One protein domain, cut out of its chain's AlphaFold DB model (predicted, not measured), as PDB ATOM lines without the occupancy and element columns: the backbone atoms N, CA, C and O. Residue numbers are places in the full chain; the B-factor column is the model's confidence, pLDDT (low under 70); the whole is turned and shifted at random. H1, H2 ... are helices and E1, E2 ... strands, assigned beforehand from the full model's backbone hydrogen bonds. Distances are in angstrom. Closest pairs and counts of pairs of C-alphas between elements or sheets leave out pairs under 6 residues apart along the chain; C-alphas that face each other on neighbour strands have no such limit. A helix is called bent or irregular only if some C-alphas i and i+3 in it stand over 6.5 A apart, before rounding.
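This is residues 188 to 257 of the 342 residues of an uncharacterized protein of Mytilus coruscus (UniProt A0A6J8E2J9). A small antiparallel sheet of three strands, E1, E2 and E3, and one helix, H1, make a rough L, with the first turns of H1 meeting the sheet near the start of E2 and the end of E3. The rest of H1 runs away from the sheet, the tail after it, residues 248 to 257, folds back into the angle of the L, and residues 208 to 214, in the loop between E2 and E3, stick out at the far end of the sheet. The printed part has 70 residues, with three named strands followed by one named helix; the sheet's order is E1, E2, E3. The class is mixed, helices and strands, though only 30 of the 70 residues are in named elements. The whole is loose, with a radius of gyration of the C-alphas of 14.0 A and spans of 38 by 32 by 20 A.

E1, residues 193 to 195, begins at C-alpha 193 at (33.718, 34.858, -36.264). E2, residues 199 to 204, is 16.2 A long from first to last C-alpha. E3, residues 218 to 223, is 16.4 A long and ends at C-alpha 223 at (42.446, 44.381, -32.981). H1, residues 233 to 247, is 21.2 A long and ends at C-alpha 247 at (16.321, 40.760, -34.699). H1 is irregular: C-alphas 243 and 246 are 7.6 A apart.

E1, E2 and E3 form a meander, each strand the antiparallel neighbour of the one before. E1 and E2 are a hairpin, their directions at 166 degrees; N 194 and O 201 are within hydrogen-bond range at 2.8 A. E2 and E3 are also a hairpin, at 163 degrees, with N 202 and O 220 at 2.8 A and N 200 and O 222 at 2.9 A. E1 and E3 are the edge strands, and E2 is the inner one. H1 is on the sheet but only grazes it, with its residues 233 to 238. The closest C-alphas of E2 and H1 are those of Ile 200 and Val 234, 6.2 A apart; those of E3 and H1 are Ser 223 and Val 234, 6.6 A apart. In H1, 9 of 11 O i to N i+4 pairs are within hydrogen-bond range.

The two C-alphas farthest apart, those of Thr 213 and Glu 227, are 40.4 A apart. The printed part has no cut. The link from E1 to E2 is tight, that from E3 to H1 is short, and that from E2 to E3, residues 205 to 217, is long; within it residues 208 to 214 stand free. The mean pLDDT of the printed part is 76.0, and residues 188 to 192, 205 to 216 and 250 to 252 are under 70.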
ATOM      1  N   THR A 188      25.728  27.076 -33.806       32.50
ATOM      2  CA  THR A 188      25.616  28.341 -33.021       32.50
ATOM      3  C   THR A 188      25.946  29.570 -33.886       32.50
ATOM      4  O   THR A 188      26.969  30.205 -33.701       32.50
ATOM      5  N   GLY A 189      25.064  29.952 -34.820       38.47
ATOM      6  CA  GLY A 189      24.845  31.331 -35.324       38.47
ATOM      7  C   GLY A 189      25.999  32.223 -35.848       38.47
ATOM      8  O   GLY A 189      25.709  33.274 -36.419       38.47
ATOM      9  N   HIS A 190      27.279  31.866 -35.710       50.16
ATOM     10  CA  HIS A 190      28.444  32.718 -35.978       50.16
ATOM     11  C   HIS A 190      29.695  31.900 -36.372       50.16
ATOM     12  O   HIS A 190      30.813  32.280 -36.036       50.16
ATOM     13  N   ASP A 191      29.535  30.818 -37.142       55.84
ATOM     14  CA  ASP A 191      30.563  29.802 -37.483       55.84
ATOM     15  C   ASP A 191      31.901  30.323 -38.065       55.84
ATOM     16  O   ASP A 191      32.868  29.575 -38.216       55.84
ATOM     17  N   TYR A 192      31.985  31.609 -38.416       67.12
ATOM     18  CA  TYR A 192      33.149  32.228 -39.049       67.12
ATOM     19  C   TYR A 192      33.754  33.387 -38.251       67.12
ATOM     20  O   TYR A 192      34.689  34.004 -38.755       67.12
ATOM     21  N   MET A 193      33.250  33.717 -37.058       77.25
ATOM     22  CA  MET A 193      33.718  34.858 -36.264       77.25
ATOM     23  C   MET A 193      34.039  34.427 -34.833       77.25
ATOM     24  O   MET A 193      33.153  34.018 -34.095       77.25
ATOM     25  N   ASN A 194      35.301  34.573 -34.433       77.00
ATOM     26  CA  ASN A 194      35.748  34.334 -33.064       77.00
ATOM     27  C   ASN A 194      35.965  35.675 -32.364       77.00
ATOM     28  O   ASN A 194      36.751  36.495 -32.844       77.00
ATOM     29  N   VAL A 195      35.280  35.882 -31.243       74.81
ATOM     30  CA  VAL A 195      35.433  37.068 -30.393       74.81
ATOM     31  C   VAL A 195      36.384  36.722 -29.251       74.81
ATOM     32  O   VAL A 195      36.134  35.787 -28.495       74.81
ATOM     33  N   LEU A 196      37.483  37.465 -29.142       76.06
ATOM     34  CA  LEU A 196      38.441  37.413 -28.040       76.06
ATOM     35  C   LEU A 196      38.379  38.736 -27.268       76.06
ATOM     36  O   LEU A 196      37.823  39.716 -27.758       76.06
ATOM     37  N   THR A 197      38.995  38.793 -26.085       70.12
ATOM     38  CA  THR A 197      38.940  39.969 -25.196       70.12
ATOM     39  C   THR A 197      39.337  41.277 -25.889       70.12
ATOM     40  O   THR A 197      38.694  42.296 -25.672       70.12
ATOM     41  N   ASN A 198      40.358  41.241 -26.754       77.81
ATOM     42  CA  ASN A 198      40.897  42.430 -27.422       77.81
ATOM     43  C   ASN A 198      40.865  42.348 -28.949       77.81
ATOM     44  O   ASN A 198      41.349  43.264 -29.604       77.81
ATOM     45  N   GLU A 199      40.354  41.268 -29.539       81.56
ATOM     46  CA  GLU A 199      40.417  41.066 -30.989       81.56
ATOM     47  C   GLU A 199      39.207  40.282 -31.496       81.56
ATOM     48  O   GLU A 199      38.662  39.428 -30.801       81.56
ATOM     49  N   ILE A 200      38.820  40.523 -32.747       80.69
ATOM     50  CA  ILE A 200      37.824  39.720 -33.459       80.69
ATOM     51  C   ILE A 200      38.478  39.104 -34.690       80.69
ATOM     52  O   ILE A 200      39.087  39.802 -35.504       80.69
ATOM     53  N   ILE A 201      38.331  37.789 -34.848       79.62
ATOM     54  CA  ILE A 201      38.929  37.023 -35.943       79.62
ATOM     55  C   ILE A 201      37.832  36.448 -36.835       79.62
ATOM     56  O   ILE A 201      37.070  35.578 -36.417       79.62
ATOM     57  N   PHE A 202      37.809  36.859 -38.101       82.88
ATOM     58  CA  PHE A 202      36.963  36.270 -39.135       82.88
ATOM     59  C   PHE A 202      37.715  35.192 -39.915       82.88
ATOM     60  O   PHE A 202      38.768  35.461 -40.491       82.88
ATOM     61  N   THR A 203      37.157  33.987 -40.001       79.62
ATOM     62  CA  THR A 203      37.711  32.868 -40.772       79.62
ATOM     63  C   THR A 203      36.908  32.655 -42.050       79.62
ATOM     64  O   THR A 203      35.785  32.166 -42.037       79.62
ATOM     65  N   ILE A 204      37.501  32.988 -43.193       73.75
ATOM     66  CA  ILE A 204      36.893  32.809 -44.511       73.75
ATOM     67  C   ILE A 204      37.263  31.424 -45.044       73.75
ATOM     68  O   ILE A 204      38.370  31.194 -45.548       73.75
ATOM     69  N   VAL A 205      36.303  30.504 -44.942       66.69
ATOM     70  CA  VAL A 205      36.437  29.116 -45.411       66.69
ATOM     71  C   VAL A 205      35.989  28.969 -46.871       66.69
ATOM     72  O   VAL A 205      36.616  28.231 -47.633       66.69
ATOM     73  N   LYS A 206      34.970  29.733 -47.299       64.81
ATOM     74  CA  LYS A 206      34.409  29.680 -48.663       64.81
ATOM     75  C   LYS A 206      35.453  29.997 -49.748       64.81
ATOM     76  O   LYS A 206      36.380  30.797 -49.552       64.81
ATOM     77  N   LEU A 207      35.291  29.371 -50.915       55.69
ATOM     78  CA  LEU A 207      36.063  29.696 -52.112       55.69
ATOM     79  C   LEU A 207      35.656  31.085 -52.614       55.69
ATOM     80  O   LEU A 207      34.479  31.400 -52.760       55.69
ATOM     81  N   THR A 208      36.644  31.931 -52.871       60.66
ATOM     82  CA  THR A 208      36.467  33.222 -53.544       60.66
ATOM     83  C   THR A 208      37.149  33.156 -54.906       60.66
ATOM     84  O   THR A 208      37.991  32.287 -55.125       60.66
ATOM     85  N   LYS A 209      36.880  34.119 -55.803       54.09
ATOM     86  CA  LYS A 209      37.566  34.234 -57.113       54.09
ATOM     87  C   LYS A 209      39.105  34.179 -57.031       54.09
ATOM     88  O   LYS A 209      39.763  33.965 -58.040       54.09
ATOM     89  N   THR A 210      39.688  34.403 -55.852       53.75
ATOM     90  CA  THR A 210      41.137  34.411 -55.609       53.75
ATOM     91  C   THR A 210      41.657  33.194 -54.830       53.75
ATOM     92  O   THR A 210      42.870  33.102 -54.609       53.75
ATOM     93  N   ARG A 211      40.794  32.256 -54.404       59.00
ATOM     94  CA  ARG A 211      41.165  31.053 -53.630       59.00
ATOM     95  C   ARG A 211      40.971  29.788 -54.469       59.00
ATOM     96  O   ARG A 211      40.018  29.681 -55.227       59.00
ATOM     97  N   LYS A 212      41.898  28.836 -54.330       58.84
ATOM     98  CA  LYS A 212      41.844  27.523 -54.991       58.84
ATOM     99  C   LYS A 212      41.348  26.465 -54.005       58.84
ATOM    100  O   LYS A 212      41.597  26.592 -52.803       58.84
ATOM    101  N   THR A 213      40.722  25.410 -54.508       55.75
ATOM    102  CA  THR A 213      40.366  24.216 -53.726       55.75
ATOM    103  C   THR A 213      41.600  23.671 -52.990       55.75
ATOM    104  O   THR A 213      42.677  23.598 -53.577       55.75
ATOM    105  N   GLY A 214      41.472  23.379 -51.690       61.69
ATOM    106  CA  GLY A 214      42.575  22.924 -50.824       61.69
ATOM    107  C   GLY A 214      43.424  24.027 -50.168       61.69
ATOM    108  O   GLY A 214      44.358  23.726 -49.431       61.69
ATOM    109  N   SER A 215      43.122  25.313 -50.395       67.31
ATOM    110  CA  SER A 215      43.850  26.417 -49.740       67.31
ATOM    111  C   SER A 215      43.459  26.564 -48.260       67.31
ATOM    112  O   SER A 215      42.267  26.618 -47.945       67.31
ATOM    113  N   GLN A 216      44.447  26.751 -47.374       69.69
ATOM    114  CA  GLN A 216      44.241  27.005 -45.937       69.69
ATOM    115  C   GLN A 216      43.275  28.178 -45.682       69.69
ATOM    116  O   GLN A 216      43.425  29.205 -46.362       69.69
ATOM    117  N   PRO A 217      42.299  28.060 -44.751       71.06
ATOM    118  CA  PRO A 217      41.324  29.110 -44.438       71.06
ATOM    119  C   PRO A 217      41.991  30.464 -44.198       71.06
ATOM    120  O   PRO A 217      42.994  30.562 -43.494       71.06
ATOM    121  N   TYR A 218      41.444  31.513 -44.806       74.88
ATOM    122  CA  TYR A 218      42.009  32.852 -44.672       74.88
ATOM    123  C   TYR A 218      41.419  33.537 -43.442       74.88
ATOM    124  O   TYR A 218      40.199  33.606 -43.315       74.88
ATOM    125  N   LYS A 219      42.275  34.042 -42.553       80.06
ATOM    126  CA  LYS A 219      41.864  34.714 -41.317       80.06
ATOM    127  C   LYS A 219      42.080  36.221 -41.439       80.06
ATOM    128  O   LYS A 219      43.148  36.653 -41.866       80.06
ATOM    129  N   ILE A 220      41.068  37.000 -41.073       81.00
ATOM    130  CA  ILE A 220      41.137  38.457 -40.935       81.00
ATOM    131  C   ILE A 220      41.004  38.768 -39.450       81.00
ATOM    132  O   ILE A 220      39.990  38.416 -38.856       81.00
ATOM    133  N   THR A 221      42.002  39.429 -38.876       82.69
ATOM    134  CA  THR A 221      41.998  39.838 -37.468       82.69
ATOM    135  C   THR A 221      41.798  41.345 -37.377       82.69
ATOM    136  O   THR A 221      42.488  42.102 -38.062       82.69
ATOM    137  N   PHE A 222      40.862  41.766 -36.534       84.38
ATOM    138  CA  PHE A 222      40.672  43.153 -36.129       84.38
ATOM    139  C   PHE A 222      41.035  43.279 -34.657       84.38
ATOM    140  O   PHE A 222      40.402  42.639 -33.818       84.38
ATOM    141  N   SER A 223      42.039  44.094 -34.355       86.38
ATOM    142  CA  SER A 223      42.446  44.381 -32.981       86.38
ATOM    143  C   SER A 223      41.670  45.581 -32.435       86.38
ATOM    144  O   SER A 223      41.317  46.496 -33.184       86.38
ATOM    145  N   SER A 224      41.380  45.554 -31.137       85.00
ATOM    146  CA  SER A 224      40.768  46.662 -30.404       85.00
ATOM    147  C   SER A 224      41.694  47.876 -30.438       85.00
ATOM    148  O   SER A 224      42.917  47.731 -30.439       85.00
ATOM    149  N   PHE A 225      41.100  49.065 -30.476       88.81
ATOM    150  CA  PHE A 225      41.818  50.337 -30.509       88.81
ATOM    151  C   PHE A 225      41.282  51.253 -29.398       88.81
ATOM    152  O   PHE A 225      40.429  52.104 -29.663       88.81
ATOM    153  N   PRO A 226      41.690  51.021 -28.136       86.19
ATOM    154  CA  PRO A 226      41.156  51.740 -26.978       86.19
ATOM    155  C   PRO A 226      41.549  53.223 -26.947       86.19
ATOM    156  O   PRO A 226      40.955  53.999 -26.210       86.19
ATOM    157  N   GLU A 227      42.534  53.645 -27.740       91.31
ATOM    158  CA  GLU A 227      42.966  55.042 -27.818       91.31
ATOM    159  C   GLU A 227      41.921  55.951 -28.478       91.31
ATOM    160  O   GLU A 227      41.954  57.169 -28.291       91.31
ATOM    161  N   ASN A 228      41.011  55.390 -29.282       88.00
ATOM    162  CA  ASN A 228      39.922  56.143 -29.891       88.00
ATOM    163  C   ASN A 228      38.710  55.247 -30.168       88.00
ATOM    164  O   ASN A 228      38.666  54.537 -31.178       88.00
ATOM    165  N   ASP A 229      37.690  55.369 -29.321       86.50
ATOM    166  CA  ASP A 229      36.449  54.594 -29.410       86.50
ATOM    167  C   ASP A 229      35.744  54.731 -30.765       86.50
ATOM    168  O   ASP A 229      35.207  53.754 -31.287       86.50
ATOM    169  N   ASN A 230      35.815  55.903 -31.410       84.69
ATOM    170  CA  ASN A 230      35.193  56.120 -32.723       84.69
ATOM    171  C   ASN A 230      35.859  55.313 -33.849       84.69
ATOM    172  O   ASN A 230      35.282  55.155 -34.925       84.69
ATOM    173  N   LEU A 231      37.082  54.825 -33.628       85.62
ATOM    174  CA  LEU A 231      37.835  53.994 -34.568       85.62
ATOM    175  C   LEU A 231      37.950  52.538 -34.095       85.62
ATOM    176  O   LEU A 231      38.555  51.716 -34.789       85.62
ATOM    177  N   ASN A 232      37.353  52.196 -32.950       86.62
ATOM    178  CA  ASN A 232      37.437  50.864 -32.380       86.62
ATOM    179  C   ASN A 232      36.463  49.898 -33.072       86.62
ATOM    180  O   ASN A 232      35.274  49.810 -32.760       86.62
ATOM    181  N   VAL A 233      36.994  49.134 -34.027       88.12
ATOM    182  CA  VAL A 233      36.219  48.160 -34.809       88.12
ATOM    183  C   VAL A 233      35.668  47.032 -33.935       88.12
ATOM    184  O   VAL A 233      34.552  46.576 -34.182       88.12
ATOM    185  N   VAL A 234      36.419  46.592 -32.921       83.75
ATOM    186  CA  VAL A 234      35.988  45.513 -32.018       83.75
ATOM    187  C   VAL A 234      34.747  45.952 -31.251       83.75
ATOM    188  O   VAL A 234      33.722  45.278 -31.340       83.75
ATOM    189  N   GLN A 235      34.798  47.118 -30.602       86.25
ATOM    190  CA  GLN A 235      33.658  47.637 -29.846       86.25
ATOM    191  C   GLN A 235      32.445  47.898 -30.748       86.25
ATOM    192  O   GLN A 235      31.336  47.479 -30.433       86.25
ATOM    193  N   CYS A 236      32.660  48.493 -31.926       89.88
ATOM    194  CA  CYS A 236      31.594  48.750 -32.896       89.88
ATOM    195  C   CYS A 236      30.860  47.464 -33.327       89.88
ATOM    196  O   CYS A 236      29.632  47.452 -33.443       89.88
ATOM    197  N   ILE A 237      31.591  46.363 -33.541       87.38
ATOM    198  CA  ILE A 237      30.990  45.067 -33.884       87.38
ATOM    199  C   ILE A 237      30.208  44.494 -32.698       87.38
ATOM    200  O   ILE A 237      29.100  43.995 -32.909       87.38
ATOM    201  N   LEU A 238      30.748  44.571 -31.479       85.56
ATOM    202  CA  LEU A 238      30.070  44.087 -30.273       85.56
ATOM    203  C   LEU A 238      28.760  44.842 -30.025       85.56
ATOM    204  O   LEU A 238      27.712  44.209 -29.898       85.56
ATOM    205  N   ASP A 239      28.789  46.174 -30.082       88.06
ATOM    206  CA  ASP A 239      27.603  47.025 -29.931       88.06
ATOM    207  C   ASP A 239      26.544  46.724 -30.996       88.06
ATOM    208  O   ASP A 239      25.338  46.749 -30.741       88.06
ATOM    209  N   TYR A 240      26.982  46.455 -32.228       89.75
ATOM    210  CA  TYR A 240      26.085  46.088 -33.312       89.75
ATOM    211  C   TYR A 240      25.444  44.710 -33.086       89.75
ATOM    212  O   TYR A 240      24.255  44.537 -33.365       89.75
ATOM    213  N   ILE A 241      26.196  43.725 -32.588       86.44
ATOM    214  CA  ILE A 241      25.661  42.395 -32.264       86.44
ATOM    215  C   ILE A 241      24.624  42.506 -31.148       86.44
ATOM    216  O   ILE A 241      23.514  42.008 -31.333       86.44
ATOM    217  N   ASP A 242      24.941  43.221 -30.070       86.81
ATOM    218  CA  ASP A 242      24.035  43.450 -28.940       86.81
ATOM    219  C   ASP A 242      22.712  44.087 -29.398       86.81
ATOM    220  O   ASP A 242      21.631  43.526 -29.216       86.81
ATOM    221  N   LYS A 243      22.788  45.181 -30.167       89.38
ATOM    222  CA  LYS A 243      21.601  45.866 -30.713       89.38
ATOM    223  C   LYS A 243      20.787  45.023 -31.694       89.38
ATOM    224  O   LYS A 243      19.616  45.318 -31.927       89.38
ATOM    225  N   THR A 244      21.387  44.006 -32.314       88.19
ATOM    226  CA  THR A 244      20.719  43.167 -33.322       88.19
ATOM    227  C   THR A 244      20.323  41.788 -32.811       88.19
ATOM    228  O   THR A 244      19.682  41.055 -33.564       88.19
ATOM    229  N   VAL A 245      20.632  41.435 -31.558       85.00
ATOM    230  CA  VAL A 245      20.416  40.085 -31.013       85.00
ATOM    231  C   VAL A 245      18.961  39.631 -31.158       85.00
ATOM    232  O   VAL A 245      18.698  38.560 -31.695       85.00
ATOM    233  N   ASN A 246      18.007  40.506 -30.826       87.31
ATOM    234  CA  ASN A 246      16.570  40.215 -30.880       87.31
ATOM    235  C   ASN A 246      15.984  40.227 -32.303       87.31
ATOM    236  O   ASN A 246      14.828  39.859 -32.502       87.31
ATOM    237  N   LEU A 247      16.749  40.687 -33.298       87.00
ATOM    238  CA  LEU A 247      16.321  40.760 -34.699       87.00
ATOM    239  C   LEU A 247      16.812  39.564 -35.522       87.00
ATOM    240  O   LEU A 247      16.379  39.383 -36.662       87.00
ATOM    241  N   ARG A 248      17.737  38.770 -34.979       83.56
ATOM    242  CA  ARG A 248      18.357  37.642 -35.676       83.56
ATOM    243  C   ARG A 248      17.504  36.391 -35.508       83.56
ATOM    244  O   ARG A 248      17.244  35.945 -34.399       83.56
ATOM    245  N   SER A 249      17.092  35.801 -36.626       73.62
ATOM    246  CA  SER A 249      16.513  34.457 -36.645       73.62
ATOM    247  C   SER A 249      17.603  33.394 -36.498       73.62
ATOM    248  O   SER A 249      18.713  33.599 -36.988       73.62
ATOM    249  N   ASN A 250      17.253  32.212 -35.982       66.56
ATOM    250  CA  ASN A 250      18.164  31.061 -35.865       66.56
ATOM    251  C   ASN A 250      18.812  30.627 -37.199       66.56
ATOM    252  O   ASN A 250      19.851  29.980 -37.195       66.56
ATOM    253  N   GLU A 251      18.229  30.997 -38.343       64.94
ATOM    254  CA  GLU A 251      18.761  30.691 -39.681       64.94
ATOM    255  C   GLU A 251      19.764  31.736 -40.220       64.94
ATOM    256  O   GLU A 251      20.268  31.610 -41.339       64.94
ATOM    257  N   CYS A 252      20.037  32.813 -39.475       65.00
ATOM    258  CA  CYS A 252      20.833  33.938 -39.962       65.00
ATOM    259  C   CYS A 252      22.313  33.832 -39.560       65.00
ATOM    260  O   CYS A 252      22.736  34.400 -38.558       65.00
ATOM    261  N   ASN A 253      23.130  33.225 -40.424       70.12
ATOM    262  CA  ASN A 253      24.568  33.021 -40.169       70.12
ATOM    263  C   ASN A 253      25.466  34.195 -40.624       70.12
ATOM    264  O   ASN A 253      26.688  34.059 -40.694       70.12
ATOM    265  N   GLN A 254      24.890  35.341 -41.010       78.50
ATOM    266  CA  GLN A 254      25.648  36.496 -41.504       78.50
ATOM    267  C   GLN A 254      25.732  37.611 -40.457       78.50
ATOM    268  O   GLN A 254      24.746  37.940 -39.798       78.50
ATOM    269  N   LEU A 255      26.898  38.263 -40.363       84.25
ATOM    270  CA  LEU A 255      27.086  39.412 -39.476       84.25
ATOM    271  C   LEU A 255      26.100  40.538 -39.817       84.25
ATOM    272  O   LEU A 255      25.321  40.955 -38.968       84.25
ATOM    273  N   LEU A 256      26.088  41.019 -41.060       87.69
ATOM    274  CA  LEU A 256      25.233  42.140 -41.449       87.69
ATOM    275  C   LEU A 256      23.825  41.672 -41.848       87.69
ATOM    276  O   LEU A 256      23.683  40.824 -42.737       87.69
ATOM    277  N   ILE A 257      22.806  42.271 -41.227       88.38
ATOM    278  CA  ILE A 257      21.380  42.003 -41.462       88.38
ATOM    279  C   ILE A 257      20.660  43.273 -41.916       88.38
ATOM    280  O   ILE A 257      21.114  44.392 -41.677       88.38
TER     281      ILE A 257